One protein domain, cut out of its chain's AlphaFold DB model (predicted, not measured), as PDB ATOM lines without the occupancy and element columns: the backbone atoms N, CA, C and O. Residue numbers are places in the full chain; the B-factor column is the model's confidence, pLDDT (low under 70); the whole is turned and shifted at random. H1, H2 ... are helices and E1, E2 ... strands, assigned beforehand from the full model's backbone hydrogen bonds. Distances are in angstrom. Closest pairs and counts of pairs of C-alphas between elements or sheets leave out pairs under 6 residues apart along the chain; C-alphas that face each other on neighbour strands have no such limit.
ATOM      1  N   ALA A  19      75.422 159.815  15.244       86.00
ATOM      2  CA  ALA A  19      75.874 158.932  16.319       86.00
ATOM      3  C   ALA A  19      75.016 159.068  17.590       86.00
ATOM      4  O   ALA A  19      74.793 158.079  18.290       86.00
ATOM      5  N   GLY A  20      74.518 160.278  17.868       85.81
ATOM      6  CA  GLY A  20      73.600 160.553  18.971       85.81
ATOM      7  C   GLY A  20      72.246 159.883  18.758       85.81
ATOM      8  O   GLY A  20      71.747 159.235  19.677       85.81
ATOM      9  N   LEU A  21      71.703 159.945  17.536       85.12
ATOM     10  CA  LEU A  21      70.471 159.242  17.175       85.12
ATOM     11  C   LEU A  21      70.633 157.724  17.334       85.12
ATOM     12  O   LEU A  21      69.807 157.084  17.980       85.12
ATOM     13  N   LEU A  22      71.722 157.145  16.815       88.62
ATOM     14  CA  LEU A  22      71.998 155.710  16.950       88.62
ATOM     15  C   LEU A  22      72.065 155.272  18.420       88.62
ATOM     16  O   LEU A  22      71.474 154.259  18.796       88.62
ATOM     17  N   ALA A  23      72.803 156.015  19.249       88.19
ATOM     18  CA  ALA A  23      72.936 155.718  20.671       88.19
ATOM     19  C   ALA A  23      71.588 155.816  21.391       88.19
ATOM     20  O   ALA A  23      71.278 154.968  22.229       88.19
ATOM     21  N   ARG A  24      70.775 156.815  21.028       87.12
ATOM     22  CA  ARG A  24      69.436 156.993  21.579       87.12
ATOM     23  C   ARG A  24      68.532 155.827  21.199       87.12
ATOM     24  O   ARG A  24      68.031 155.184  22.105       87.12
ATOM     25  N   VAL A  25      68.407 155.489  19.913       87.75
ATOM     26  CA  VAL A  25      67.580 154.360  19.441       87.75
ATOM     27  C   VAL A  25      67.983 153.050  20.121       87.75
ATOM     28  O   VAL A  25      67.124 152.330  20.619       87.75
ATOM     29  N   ARG A  26      69.286 152.760  20.242       90.38
ATOM     30  CA  ARG A  26      69.770 151.562  20.955       90.38
ATOM     31  C   ARG A  26      69.381 151.527  22.430       90.38
ATOM     32  O   ARG A  26      69.166 150.446  22.958       90.38
ATOM     33  N   ALA A  27      69.307 152.679  23.095       87.69
ATOM     34  CA  ALA A  27      68.926 152.756  24.503       87.69
ATOM     35  C   ALA A  27      67.422 152.524  24.742       87.69
ATOM     36  O   ALA A  27      67.040 152.223  25.870       87.69
ATOM     37  N   LEU A  28      66.584 152.676  23.709       82.44
ATOM     38  CA  LEU A  28      65.132 152.456  23.786       82.44
ATOM     39  C   LEU A  28      64.740 151.003  23.477       82.44
ATOM     40  O   LEU A  28      63.587 150.623  23.669       82.44
ATOM     41  N   LEU A  29      65.687 150.199  22.988       86.69
ATOM     42  CA  LEU A  29      65.454 148.841  22.510       86.69
ATOM     43  C   LEU A  29      66.114 147.798  23.428       86.69
ATOM     44  O   LEU A  29      67.113 148.089  24.094       86.69
ATOM     45  N   PRO A  30      65.597 146.556  23.454       85.38
ATOM     46  CA  PRO A  30      66.260 145.440  24.110       85.38
ATOM     47  C   PRO A  30      67.701 145.246  23.628       85.38
ATOM     48  O   PRO A  30      68.039 145.440  22.457       85.38
ATOM     49  N   ALA A  31      68.561 144.781  24.533       85.50
ATOM     50  CA  ALA A  31      69.906 144.370  24.160       85.50
ATOM     51  C   ALA A  31      69.845 143.228  23.131       85.50
ATOM     52  O   ALA A  31      69.132 142.247  23.330       85.50
ATOM     53  N   GLY A  32      70.625 143.352  22.057       83.44
ATOM     54  CA  GLY A  32      70.678 142.364  20.978       83.44
ATOM     55  C   GLY A  32      69.824 142.704  19.757       83.44
ATOM     56  O   GLY A  32      70.062 142.110  18.712       83.44
ATOM     57  N   THR A  33      68.917 143.688  19.833       87.75
ATOM     58  CA  THR A  33      68.202 144.177  18.644       87.75
ATOM     59  C   THR A  33      69.194 144.744  17.625       87.75
ATOM     60  O   THR A  33      70.071 145.543  17.973       87.75
ATOM     61  N   ALA A  34      69.072 144.329  16.362       90.25
ATOM     62  CA  ALA A  34      69.954 144.788  15.298       90.25
ATOM     63  C   ALA A  34      69.641 146.250  14.952       90.25
ATOM     64  O   ALA A  34      68.542 146.578  14.509       90.25
ATOM     65  N   VAL A  35      70.617 147.136  15.171       90.38
ATOM     66  CA  VAL A  35      70.498 148.574  14.903       90.38
ATOM     67  C   VAL A  35      71.750 149.072  14.190       90.38
ATOM     68  O   VAL A  35      72.838 149.112  14.784       90.38
ATOM     69  N   ASP A  36      71.573 149.517  12.950       90.12
ATOM     70  CA  ASP A  36      72.636 149.961  12.049       90.12
ATOM     71  C   ASP A  36      72.430 151.408  11.601       90.12
ATOM     72  O   ASP A  36      71.301 151.865  11.445       90.12
ATOM     73  N   LEU A  37      73.522 152.114  11.300       87.44
ATOM     74  CA  LEU A  37      73.452 153.319  10.470       87.44
ATOM     75  C   LEU A  37      73.520 152.916   8.998       87.44
ATOM     76  O   LEU A  37      74.462 152.245   8.573       87.44
ATOM     77  N   VAL A  38      72.536 153.354   8.227       85.00
ATOM     78  CA  VAL A  38      72.385 153.086   6.797       85.00
ATOM     79  C   VAL A  38      72.309 154.398   6.009       85.00
ATOM     80  O   VAL A  38      72.167 155.481   6.578       85.00
ATOM     81  N   GLY A  39      72.424 154.302   4.683       75.69
ATOM     82  CA  GLY A  39      72.493 155.466   3.794       75.69
ATOM     83  C   GLY A  39      73.915 156.011   3.626       75.69
ATOM     84  O   GLY A  39      74.799 155.782   4.452       75.69
ATOM     85  N   HIS A  40      74.151 156.717   2.518       70.25
ATOM     86  CA  HIS A  40      75.473 157.256   2.171       70.25
ATOM     87  C   HIS A  40      75.940 158.339   3.158       70.25
ATOM     88  O   HIS A  40      77.128 158.465   3.442       70.25
ATOM     89  N   ASP A  41      75.001 159.101   3.711       74.31
ATOM     90  CA  ASP A  41      75.233 160.159   4.694       74.31
ATOM     91  C   ASP A  41      75.152 159.668   6.150       74.31
ATOM     92  O   ASP A  41      75.389 160.450   7.072       74.31
ATOM     93  N   ARG A  42      74.836 158.380   6.364       77.56
ATOM     94  CA  ARG A  42      74.584 157.773   7.679       77.56
ATOM     95  C   ARG A  42      73.556 158.545   8.507       77.56
ATOM     96  O   ARG A  42      73.633 158.528   9.729       77.56
ATOM     97  N   ARG A  43      72.602 159.227   7.875       79.81
ATOM     98  CA  ARG A  43      71.545 159.961   8.585       79.81
ATOM     99  C   ARG A  43      70.337 159.105   8.924       79.81
ATOM    100  O   ARG A  43      69.423 159.593   9.577       79.81
ATOM    101  N   THR A  44      70.355 157.836   8.539       82.88
ATOM    102  CA  THR A  44      69.261 156.908   8.793       82.88
ATOM    103  C   THR A  44      69.729 155.780   9.695       82.88
ATOM    104  O   THR A  44      70.699 155.090   9.396       82.88
ATOM    105  N   VAL A  45      69.023 155.568  10.795       86.81
ATOM    106  CA  VAL A  45      69.135 154.375  11.628       86.81
ATOM    107  C   VAL A  45      68.139 153.345  11.111       86.81
ATOM    108  O   VAL A  45      66.957 153.647  10.985       86.81
ATOM    109  N   ARG A  46      68.598 152.132  10.817       88.31
ATOM    110  CA  ARG A  46      67.742 150.976  10.544       88.31
ATOM    111  C   ARG A  46      67.719 150.081  11.772       88.31
ATOM    112  O   ARG A  46      68.777 149.684  12.255       88.31
ATOM    113  N   VAL A  47      66.527 149.740  12.229       87.19
ATOM    114  CA  VAL A  47      66.271 148.713  13.234       87.19
ATOM    115  C   VAL A  47      65.704 147.504  12.503       87.19
ATOM    116  O   VAL A  47      64.659 147.620  11.868       87.19
ATOM    117  N   THR A  48      66.383 146.368  12.587       84.88
ATOM    118  CA  THR A  48      65.922 145.107  11.998       84.88
ATOM    119  C   THR A  48      65.533 144.158  13.120       84.88
ATOM    120  O   THR A  48      66.287 143.983  14.079       84.88
ATOM    121  N   PHE A  49      64.355 143.556  13.014       80.06
ATOM    122  CA  PHE A  49      63.858 142.615  14.012       80.06
ATOM    123  C   PHE A  49      62.892 141.609  13.395       80.06
ATOM    124  O   PHE A  49      62.195 141.889  12.422       80.06
ATOM    125  N   THR A  50      62.842 140.426  13.984       78.00
ATOM    126  CA  THR A  50      61.842 139.400  13.699       78.00
ATOM    127  C   THR A  50      60.554 139.642  14.475       78.00
ATOM    128  O   THR A  50      60.539 140.388  15.453       78.00
ATOM    129  N   VAL A  51      59.470 138.957  14.112       71.69
ATOM    130  CA  VAL A  51      58.236 138.946  14.922       71.69
ATOM    131  C   VAL A  51      58.512 138.560  16.377       71.69
ATOM    132  O   VAL A  51      58.029 139.215  17.299       71.69
ATOM    133  N   ALA A  52      59.291 137.497  16.590       72.06
ATOM    134  CA  ALA A  52      59.601 137.005  17.928       72.06
ATOM    135  C   ALA A  52      60.358 138.060  18.757       72.06
ATOM    136  O   ALA A  52      60.124 138.220  19.955       72.06
ATOM    137  N   GLU A  53      61.232 138.832  18.111       79.31
ATOM    138  CA  GLU A  53      61.924 139.962  18.734       79.31
ATOM    139  C   GLU A  53      60.997 141.161  18.949       79.31
ATOM    140  O   GLU A  53      61.150 141.877  19.937       79.31
ATOM    141  N   ALA A  54      60.008 141.362  18.080       74.25
ATOM    142  CA  ALA A  54      59.029 142.430  18.204       74.25
ATOM    143  C   ALA A  54      58.204 142.298  19.497       74.25
ATOM    144  O   ALA A  54      57.964 143.299  20.169       74.25
ATOM    145  N   GLU A  55      57.830 141.078  19.901       72.25
ATOM    146  CA  GLU A  55      57.190 140.819  21.202       72.25
ATOM    147  C   GLU A  55      58.096 141.246  22.366       72.25
ATOM    148  O   GLU A  55      57.656 141.934  23.294       72.25
ATOM    149  N   ALA A  56      59.378 140.875  22.316       78.06
ATOM    150  CA  ALA A  56      60.348 141.251  23.339       78.06
ATOM    151  C   ALA A  56      60.551 142.776  23.405       78.06
ATOM    152  O   ALA A  56      60.665 143.337  24.498       78.06
ATOM    153  N   ILE A  57      60.542 143.449  22.251       79.06
ATOM    154  CA  ILE A  57      60.581 144.908  22.136       79.06
ATOM    155  C   ILE A  57      59.314 145.529  22.740       79.06
ATOM    156  O   ILE A  57      59.419 146.394  23.607       79.06
ATOM    157  N   GLY A  58      58.127 145.050  22.365       74.12
ATOM    158  CA  GLY A  58      56.852 145.526  22.907       74.12
ATOM    159  C   GLY A  58      56.768 145.354  24.425       74.12
ATOM    160  O   GLY A  58      56.371 146.271  25.139       74.12
ATOM    161  N   MET A  59      57.231 144.221  24.962       73.94
ATOM    162  CA  MET A  59      57.340 144.014  26.411       73.94
ATOM    163  C   MET A  59      58.343 144.961  27.079       73.94
ATOM    164  O   MET A  59      58.117 145.387  28.213       73.94
ATOM    165  N   HIS A  60      59.466 145.261  26.422       80.94
ATOM    166  CA  HIS A  60      60.462 146.197  26.938       80.94
ATOM    167  C   HIS A  60      59.890 147.615  27.036       80.94
ATOM    168  O   HIS A  60      60.018 148.244  28.088       80.94
ATOM    169  N   LEU A  61      59.194 148.067  25.991       72.69
ATOM    170  CA  LEU A  61      58.507 149.357  25.968       72.69
ATOM    171  C   LEU A  61      57.386 149.414  27.009       72.69
ATOM    172  O   LEU A  61      57.382 150.314  27.840       72.69
ATOM    173  N   ALA A  62      56.525 148.393  27.078       70.38
ATOM    174  CA  ALA A  62      55.452 148.319  28.071       70.38
ATOM    175  C   ALA A  62      55.969 148.409  29.517       70.38
ATOM    176  O   ALA A  62      55.358 149.059  30.359       70.38
ATOM    177  N   ARG A  63      57.115 147.783  29.826       74.88
ATOM    178  CA  ARG A  63      57.744 147.893  31.156       74.88
ATOM    179  C   ARG A  63      58.244 149.298  31.456       74.88
ATOM    180  O   ARG A  63      58.277 149.686  32.621       74.88
ATOM    181  N   ARG A  64      58.691 150.017  30.431       71.56
ATOM    182  CA  ARG A  64      59.272 151.349  30.557       71.56
ATOM    183  C   ARG A  64      58.204 152.442  30.626       71.56
ATOM    184  O   ARG A  64      58.363 153.373  31.407       71.56
ATOM    185  N   GLU A  65      57.125 152.287  29.870       68.62
ATOM    186  CA  GLU A  65      55.996 153.226  29.788       68.62
ATOM    187  C   GLU A  65      54.854 152.865  30.764       68.62
ATOM    188  O   GLU A  65      53.899 153.615  30.936       68.62
ATOM    189  N   GLY A  66      54.964 151.735  31.469       65.50
ATOM    190  CA  GLY A  66      54.004 151.256  32.469       65.50
ATOM    191  C   GLY A  66      52.867 150.433  31.862       65.50
ATOM    192  O   GLY A  66      52.546 149.361  32.380       65.50
ATOM    193  N   GLN A  67      52.299 150.892  30.749       61.19
ATOM    194  CA  GLN A  67      51.370 150.126  29.926       61.19
ATOM    195  C   GLN A  67      51.398 150.684  28.502       61.19
ATOM    196  O   GLN A  67      51.314 151.892  28.320       61.19
ATOM    197  N   LEU A  68      51.494 149.815  27.494       59.41
ATOM    198  CA  LEU A  68      51.144 150.236  26.140       59.41
ATOM    199  C   LEU A  68      49.630 150.457  26.126       59.41
ATOM    200  O   LEU A  68      48.890 149.599  26.609       59.41
ATOM    201  N   ASP A  69      49.162 151.560  25.545       54.44
ATOM    202  CA  ASP A  69      47.729 151.893  25.415       54.44
ATOM    203  C   ASP A  69      46.911 150.857  24.617       54.44
ATOM    204  O   ASP A  69      45.705 151.007  24.395       54.44
ATOM    205  N   TRP A  70      47.567 149.788  24.176       57.75
ATOM    206  CA  TRP A  70      47.026 148.754  23.336       57.75
ATOM    207  C   TRP A  70      47.651 147.379  23.614       57.75
ATOM    208  O   TRP A  70      48.857 147.229  23.826       57.75
ATOM    209  N   ASP A  71      46.792 146.359  23.577       62.84
ATOM    210  CA  ASP A  71      47.147 144.950  23.679       62.84
ATOM    211  C   ASP A  71      47.492 144.361  22.302       62.84
ATOM    212  O   ASP A  71      46.687 143.686  21.661       62.84
ATOM    213  N   TRP A  72      48.720 144.617  21.849       58.78
ATOM    214  CA  TRP A  72      49.252 144.120  20.573       58.78
ATOM    215  C   TRP A  72      49.205 142.584  20.441       58.78
ATOM    216  O   TRP A  72      49.238 142.073  19.325       58.78
ATOM    217  N   ARG A  73      49.091 141.837  21.554       56.62
ATOM    218  CA  ARG A  73      48.914 140.375  21.544       56.62
ATOM    219  C   ARG A  73      47.501 139.948  21.165       56.62
ATOM    220  O   ARG A  73      47.341 138.861  20.624       56.62
ATOM    221  N   ALA A  74      46.492 140.763  21.468       58.88
ATOM    222  CA  ALA A  74      45.101 140.462  21.144       58.88
ATOM    223  C   ALA A  74      44.799 140.638  19.646       58.88
ATOM    224  O   ALA A  74      43.894 139.988  19.129       58.88
ATOM    225  N   ASP A  75      45.582 141.482  18.965       58.22
ATOM    226  CA  ASP A  75      45.432 141.796  17.539       58.22
ATOM    227  C   ASP A  75      46.430 141.044  16.635       58.22
ATOM    228  O   ASP A  75      46.379 141.175  15.410       58.22
ATOM    229  N   LEU A  76      47.325 140.240  17.222       56.69
ATOM    230  CA  LEU A  76      48.146 139.274  16.495       56.69
ATOM    231  C   LEU A  76      47.342 137.985  16.278       56.69
ATOM    232  O   LEU A  76      47.028 137.265  17.225       56.69
ATOM    233  N   ASP A  77      47.039 137.675  15.018       53.91
ATOM    234  CA  ASP A  77      46.579 136.338  14.620       53.91
ATOM    235  C   ASP A  77      47.668 135.270  14.946       53.91
ATOM    236  O   ASP A  77      48.837 135.624  15.135       53.91
ATOM    237  N   PRO A  78      47.319 133.968  15.067       50.72
ATOM    238  CA  PRO A  78      48.169 132.919  15.657       50.72
ATOM    239  C   PRO A  78      49.510 132.706  14.916       50.72
ATOM    240  O   PRO A  78      49.678 133.161  13.787       50.72
ATOM    241  N   PRO A  79      50.485 132.022  15.556       52.84
ATOM    242  CA  PRO A  79      51.891 132.412  15.565       52.84
ATOM    243  C   PRO A  79      52.500 132.443  14.166       52.84
ATOM    244  O   PRO A  79      52.453 131.462  13.420       52.84
ATOM    245  N   LEU A  80      53.097 133.593  13.855       55.31
ATOM    246  CA  LEU A  80      53.884 133.842  12.656       55.31
ATOM    247  C   LEU A  80      54.949 132.757  12.465       55.31
ATOM    248  O   LEU A  80      55.492 132.215  13.429       55.31
ATOM    249  N   ALA A  81      55.247 132.445  11.206       55.31
ATOM    250  CA  ALA A  81      56.359 131.567  10.884       55.31
ATOM    251  C   ALA A  81      57.657 132.171  11.443       55.31
ATOM    252  O   ALA A  81      57.975 133.333  11.176       55.31
ATOM    253  N   ASP A  82      58.404 131.380  12.214       53.59
ATOM    254  CA  ASP A  82      59.735 131.751  12.687       53.59
ATOM    255  C   ASP A  82      60.605 132.167  11.488       53.59
ATOM    256  O   ASP A  82      60.926 131.342  10.629       53.59
ATOM    257  N   GLY A  83      60.991 133.447  11.421       59.34
ATOM    258  CA  GLY A  83      61.997 133.934  10.470       59.34
ATOM    259  C   GLY A  83      61.644 135.173   9.647       59.34
ATOM    260  O   GLY A  83      62.534 135.687   8.972       59.34
ATOM    261  N   GLU A  84      60.413 135.689   9.696       70.06
ATOM    262  CA  GLU A  84      60.095 136.954   9.016       70.06
ATOM    263  C   GLU A  84      60.765 138.151   9.699       70.06
ATOM    264  O   GLU A  84      60.736 138.264  10.926       70.06
ATOM    265  N   THR A  85      61.351 139.050   8.900       73.56
ATOM    266  CA  THR A  85      62.079 140.239   9.374       73.56
ATOM    267  C   THR A  85      61.415 141.534   8.925       73.56
ATOM    268  O   THR A  85      61.090 141.697   7.749       73.56
ATOM    269  N   TYR A  86      61.316 142.493   9.839       73.94
ATOM    270  CA  TYR A  86      60.854 143.853   9.592       73.94
ATOM    271  C   TYR A  86      62.009 144.838   9.740       73.94
ATOM    272  O   TYR A  86      62.872 144.669  10.603       73.94
ATOM    273  N   ASP A  87      61.986 145.884   8.912       77.62
ATOM    274  CA  ASP A  87      62.891 147.018   9.029       77.62
ATOM    275  C   ASP A  87      62.094 148.273   9.430       77.62
ATOM    276  O   ASP A  87      61.134 148.680   8.770       77.62
ATOM    277  N   LEU A  88      62.523 148.917  10.511       77.56
ATOM    278  CA  LEU A  88      62.099 150.259  10.890       77.56
ATOM    279  C   LEU A  88      63.240 151.232  10.604       77.56
ATOM    280  O   LEU A  88      64.386 150.989  10.979       77.56
ATOM    281  N   PHE A  89      62.929 152.360   9.980       80.44
ATOM    282  CA  PHE A  89      63.891 153.395   9.641       80.44
ATOM    283  C   PHE A  89      63.616 154.658  10.455       80.44
ATOM    284  O   PHE A  89      62.496 155.145  10.518       80.44
ATOM    285  N   VAL A  90      64.656 155.221  11.059       79.38
ATOM    286  CA  VAL A  90      64.614 156.524  11.724       79.38
ATOM    287  C   VAL A  90      65.617 157.424  11.019       79.38
ATOM    288  O   VAL A  90      66.823 157.215  11.136       79.38
ATOM    289  N   ALA A  91      65.139 158.382  10.238       79.00
ATOM    290  CA  ALA A  91      65.958 159.281   9.432       79.00
ATOM    291  C   ALA A  91      66.059 160.665  10.075       79.00
ATOM    292  O   ALA A  91      65.077 161.173  10.600       79.00
ATOM    293  N   LEU A  92      67.225 161.302  10.002       71.25
ATOM    294  CA  LEU A  92      67.372 162.716  10.336       71.25
ATOM    295  C   LEU A  92      66.958 163.573   9.136       71.25
ATOM    296  O   LEU A  92      67.578 163.483   8.073       71.25
ATOM    297  N   VAL A  93      65.934 164.409   9.306       75.75
ATOM    298  CA  VAL A  93      65.476 165.357   8.278       75.75
ATOM    299  C   VAL A  93      66.295 166.652   8.299       75.75
ATOM    300  O   VAL A  93      67.233 166.802   9.090       75.75
ATOM    301  N   HIS A  94      65.982 167.579   7.384       60.62
ATOM    302  CA  HIS A  94      66.551 168.930   7.390       60.62
ATOM    303  C   HIS A  94      66.375 169.505   8.808       60.62
ATOM    304  O   HIS A  94      65.280 169.420   9.349       60.62
ATOM    305  N   ASP A  95      67.463 169.970   9.427       68.31
ATOM    306  CA  ASP A  95      67.572 170.430  10.833       68.31
ATOM    307  C   ASP A  95      67.884 169.371  11.916       68.31
ATOM    308  O   ASP A  95      68.039 169.698  13.095       68.31
ATOM    309  N   GLY A  96      68.101 168.107  11.535       64.69
ATOM    310  CA  GLY A  96      68.570 167.071  12.468       64.69
ATOM    311  C   GLY A  96      67.476 166.524  13.387       64.69
ATOM    312  O   GLY A  96      67.777 165.909  14.411       64.69
ATOM    313  N   TYR A  97      66.212 166.739  13.024       72.75
ATOM    314  CA  TYR A  97      65.073 166.128  13.696       72.75
ATOM    315  C   TYR A  97      64.876 164.688  13.217       72.75
ATOM    316  O   TYR A  97      65.042 164.417  12.024       72.75
ATOM    317  N   PRO A  98      64.534 163.748  14.108       72.19
ATOM    318  CA  PRO A  98      64.229 162.392  13.696       72.19
ATOM    319  C   PRO A  98      62.844 162.328  13.039       72.19
ATOM    320  O   PRO A  98      61.884 162.938  13.500       72.19
ATOM    321  N   LEU A  99      62.757 161.543  11.974       75.06
ATOM    322  CA  LEU A  99      61.550 161.111  11.287       75.06
ATOM    323  C   LEU A  99      61.530 159.587  11.320       75.06
ATOM    324  O   LEU A  99      62.491 158.944  10.895       75.06
ATOM    325  N   VAL A 100      60.436 159.000  11.793       73.44
ATOM    326  CA  VAL A 100      60.271 157.544  11.828       73.44
ATOM    327  C   VAL A 100      59.470 157.092  10.604       73.44
ATOM    328  O   VAL A 100      58.366 157.572  10.362       73.44
ATOM    329  N   ARG A 101      60.023 156.156   9.830       71.25
ATOM    330  CA  ARG A 101      59.400 155.512   8.668       71.25
ATOM    331  C   ARG A 101      59.472 153.996   8.812       71.25
ATOM    332  O   ARG A 101      60.493 153.441   9.198       71.25
ATOM    333  N   ILE A 102      58.399 153.318   8.440       66.38
ATOM    334  CA  ILE A 102      58.349 151.859   8.370       66.38
ATOM    335  C   ILE A 102      58.447 151.468   6.898       66.38
ATOM    336  O   ILE A 102      57.589 151.887   6.126       66.38
ATOM    337  N   ASP A 103      59.446 150.663   6.514       64.25
ATOM    338  CA  ASP A 103      59.459 150.034   5.187       64.25
ATOM    339  C   ASP A 103      59.332 148.509   5.345       64.25
ATOM    340  O   ASP A 103      60.239 147.859   5.872       64.25
ATOM    341  N   PRO A 104      58.227 147.901   4.888       56.91
ATOM    342  CA  PRO A 104      58.106 146.450   4.870       56.91
ATOM    343  C   PRO A 104      59.102 145.864   3.856       56.91
ATOM    344  O   PRO A 104      59.055 146.192   2.671       56.91
ATOM    345  N   ARG A 105      60.002 144.978   4.304       54.78
ATOM    346  CA  ARG A 105      60.894 144.232   3.397       54.78
ATOM    347  C   ARG A 105      60.157 143.153   2.604       54.78
ATOM    348  O   ARG A 105      60.483 142.945   1.440       54.78
ATOM    349  N   ASP A 106      59.149 142.534   3.213       49.25
ATOM    350  CA  ASP A 106      58.366 141.456   2.612       49.25
ATOM    351  C   ASP A 106      56.935 141.934   2.361       49.25
ATOM    352  O   ASP A 106      56.152 142.179   3.278       49.25
ATOM    353  N   GLY A 107      56.622 142.134   1.081       47.50
ATOM    354  CA  GLY A 107      55.543 142.983   0.582       47.50
ATOM    355  C   GLY A 107      54.098 142.648   0.959       47.50
ATOM    356  O   GLY A 107      53.216 143.326   0.443       47.50
ATOM    357  N   GLU A 108      53.793 141.682   1.827       49.25
ATOM    358  CA  GLU A 108      52.396 141.283   2.080       49.25
ATOM    359  C   GLU A 108      52.060 140.845   3.515       49.25
ATOM    360  O   GLU A 108      50.868 140.775   3.833       49.25
ATOM    361  N   ASN A 109      53.024 140.628   4.424       53.94
ATOM    362  CA  ASN A 109      52.663 140.197   5.780       53.94
ATOM    363  C   ASN A 109      52.276 141.373   6.691       53.94
ATOM    364  O   ASN A 109      53.087 141.956   7.418       53.94
ATOM    365  N   ARG A 110      50.983 141.715   6.633       57.94
ATOM    366  CA  ARG A 110      50.340 142.769   7.430       57.94
ATOM    367  C   ARG A 110      50.065 142.382   8.886       57.94
ATOM    368  O   ARG A 110      49.590 143.227   9.633       57.94
ATOM    369  N   GLN A 111      50.351 141.149   9.308       56.03
ATOM    370  CA  GLN A 111      49.996 140.682  10.654       56.03
ATOM    371  C   GLN A 111      50.923 141.243  11.741       56.03
ATOM    372  O   GLN A 111      50.456 141.533  12.834       56.03
ATOM    373  N   GLY A 112      52.204 141.486  11.435       57.72
ATOM    374  CA  GLY A 112      53.143 142.160  12.344       57.72
ATOM    375  C   GLY A 112      53.057 143.692  12.319       57.72
ATOM    376  O   GLY A 112      53.637 144.358  13.175       57.72
ATOM    377  N   TRP A 113      52.315 144.271  11.368       65.06
ATOM    378  CA  TRP A 113      52.184 145.725  11.216       65.06
ATOM    379  C   TRP A 113      51.696 146.421  12.467       65.06
ATOM    380  O   TRP A 113      52.295 147.436  12.811       65.06
ATOM    381  N   PRO A 114      50.667 145.914  13.164       66.50
ATOM    382  CA  PRO A 114      50.185 146.576  14.350       66.50
ATOM    383  C   PRO A 114      51.335 146.810  15.365       66.50
ATOM    384  O   PRO A 114      51.581 147.939  15.790       66.50
ATOM    385  N   LEU A 115      52.140 145.788  15.640       65.81
ATOM    386  CA  LEU A 115      53.295 145.885  16.532       65.81
ATOM    387  C   LEU A 115      54.392 146.828  16.006       65.81
ATOM    388  O   LEU A 115      54.958 147.609  16.770       65.81
ATOM    389  N   VAL A 116      54.652 146.803  14.697       69.50
ATOM    390  CA  VAL A 116      55.593 147.718  14.032       69.50
ATOM    391  C   VAL A 116      55.124 149.181  14.143       69.50
ATOM    392  O   VAL A 116      55.952 150.055  14.400       69.50
ATOM    393  N   PHE A 117      53.815 149.458  14.036       70.06
ATOM    394  CA  PHE A 117      53.236 150.789  14.288       70.06
ATOM    395  C   PHE A 117      53.435 151.231  15.718       70.06
ATOM    396  O   PHE A 117      53.843 152.364  15.952       70.06
ATOM    397  N   SER A 118      53.163 150.344  16.669       69.12
ATOM    398  CA  SER A 118      53.355 150.648  18.081       69.12
ATOM    399  C   SER A 118      54.794 151.027  18.382       69.12
ATOM    400  O   SER A 118      55.044 152.049  19.012       69.12
ATOM    401  N   LEU A 119      55.735 150.230  17.878       71.06
ATOM    402  CA  LEU A 119      57.155 150.494  18.040       71.06
ATOM    403  C   LEU A 119      57.551 151.836  17.417       71.06
ATOM    404  O   LEU A 119      58.259 152.616  18.048       71.06
ATOM    405  N   ALA A 120      57.088 152.113  16.199       73.44
ATOM    406  CA  ALA A 120      57.360 153.375  15.525       73.44
ATOM    407  C   ALA A 120      56.802 154.577  16.298       73.44
ATOM    408  O   ALA A 120      57.497 155.582  16.418       73.44
ATOM    409  N   SER A 121      55.594 154.462  16.851       70.44
ATOM    410  CA  SER A 121      54.948 155.510  17.645       70.44
ATOM    411  C   SER A 121      55.666 155.764  18.970       70.44
ATOM    412  O   SER A 121      56.008 156.911  19.242       70.44
ATOM    413  N   SER A 122      55.975 154.722  19.753       72.06
ATOM    414  CA  SER A 122      56.735 154.878  21.006       72.06
ATOM    415  C   SER A 122      58.125 155.459  20.742       72.06
ATOM    416  O   SER A 122      58.573 156.365  21.441       72.06
ATOM    417  N   LEU A 123      58.807 155.001  19.681       74.75
ATOM    418  CA  LEU A 123      60.090 155.581  19.281       74.75
ATOM    419  C   LEU A 123      59.942 157.041  18.851       74.75
ATOM    420  O   LEU A 123      60.807 157.845  19.183       74.75
ATOM    421  N   ALA A 124      58.880 157.398  18.130       73.50
ATOM    422  CA  ALA A 124      58.643 158.777  17.733       73.50
ATOM    423  C   ALA A 124      58.426 159.685  18.952       73.50
ATOM    424  O   ALA A 124      59.058 160.735  19.043       73.50
ATOM    425  N   GLU A 125      57.616 159.257  19.919       74.38
ATOM    426  CA  GLU A 125      57.370 159.995  21.160       74.38
ATOM    427  C   GLU A 125      58.660 160.186  21.975       74.38
ATOM    428  O   GLU A 125      59.030 161.309  22.324       74.38
ATOM    429  N   ASP A 126      59.420 159.112  22.188       76.50
ATOM    430  CA  ASP A 126      60.668 159.136  22.957       76.50
ATOM    431  C   ASP A 126      61.799 159.954  22.334       76.50
ATOM    432  O   ASP A 126      62.723 160.416  23.029       76.50
ATOM    433  N   LEU A 127      61.785 160.036  21.005       75.12
ATOM    434  CA  LEU A 127      62.753 160.786  20.226       75.12
ATOM    435  C   LEU A 127      62.331 162.239  20.029       75.12
ATOM    436  O   LEU A 127      63.176 163.013  19.589       75.12
ATOM    437  N   GLY A 128      61.085 162.612  20.342       73.25
ATOM    438  CA  GLY A 128      60.512 163.879  19.893       73.25
ATOM    439  C   GLY A 128      60.560 163.985  18.367       73.25
ATOM    440  O   GLY A 128      60.987 165.000  17.828       73.25
TER     441      GLY A 128
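What this domain is: This is residues 19 to 128 of the 154 residues of an uncharacterized protein of Myxococcales bacterium (UniProt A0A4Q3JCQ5). A strongly twisted sheet of four antiparallel strands, made of two hairpins side by side, has three helices over one face and its other face bare. H1 and H3 run along the strands over different parts of the sheet, while H2 stands up from it, next to H3. The printed part has 110 residues with three named helices and four named strands, in the order H1 E1 E2 H2 E3 E4 H3; the sheet's order is E1, E2, E3, E4, and the class is mixed, helices and strands. It is compact, with a radius of gyration of the C-alphas of 13.6 A, and spans 41 by 32 by 23 A. A long stretch with no named element, residues 66 to 84, links H2 to E3.

How they stand to each other: In the sheet, E2, residues 44 to 50, and E3, residues 85 to 92, are the inner strands, antiparallel at 162 degrees, with N 47 and O 88 2.8 A apart, within hydrogen-bond range. E1, residues 34 to 38, is an edge strand and forms a hairpin with E2, with N 36 and O 46 at 2.9 A. E4, residues 98 to 103, is the other edge strand and forms a hairpin with E3, with N 91 and O 99 at 2.8 A. H3, residues 113 to 127, is on the sheet at a height of 8.8 A, and the closest C-alphas of H3 and E4 are those of Ala 124 and Val 100, 6.2 A apart. H1, residues 19 to 28, is on the same face, over E2 at a height of 8.5 A, and runs along the strands, at 23 degrees to E2 on the local plane. H2, residues 51 to 65, also on that face, stands up from the sheet, its line rising 61 degrees. H2 and H3 touch, the closest C-alphas being those of Ala 54 and Leu 115, 6.9 A apart, at a steep tilt of 39 degrees, the same way. H1 and H3 only just touch, with 3 pairs of C-alphas within 8 A, the closest being Leu 28 and Leu 123 at 7.4 A; H3 does so with residues 123 to 127 alone. Every O i to N i+4 pair is within hydrogen-bond range in H1 and H3, and 10 of 11 are in H2.

Where its parts are: E3 is 23.1 A long from first to last C-alpha, E2 19.6 A, E4 15.7 A and E1 12.1 A. H2 measures 20.7 A, H3 20.5 A and H1 14.6 A. H1 begins at C-alpha 19, (75.874, 158.932, 16.319), E3 begins at C-alpha 85, (62.079, 140.239, 9.374), and H3 ends at C-alpha 127, (62.753, 160.786, 20.226).

The domain as a whole: The two C-alphas farthest apart are those of Pro 78 and Asp 95, 42.5 A. The printed part has no cut, and the link from H2 to E3 is long, with 19 residues. The mean pLDDT of the printed part is 72.0; it is under 70 at residues 65 to 83, 94 to 96, 102 to 116 and 118.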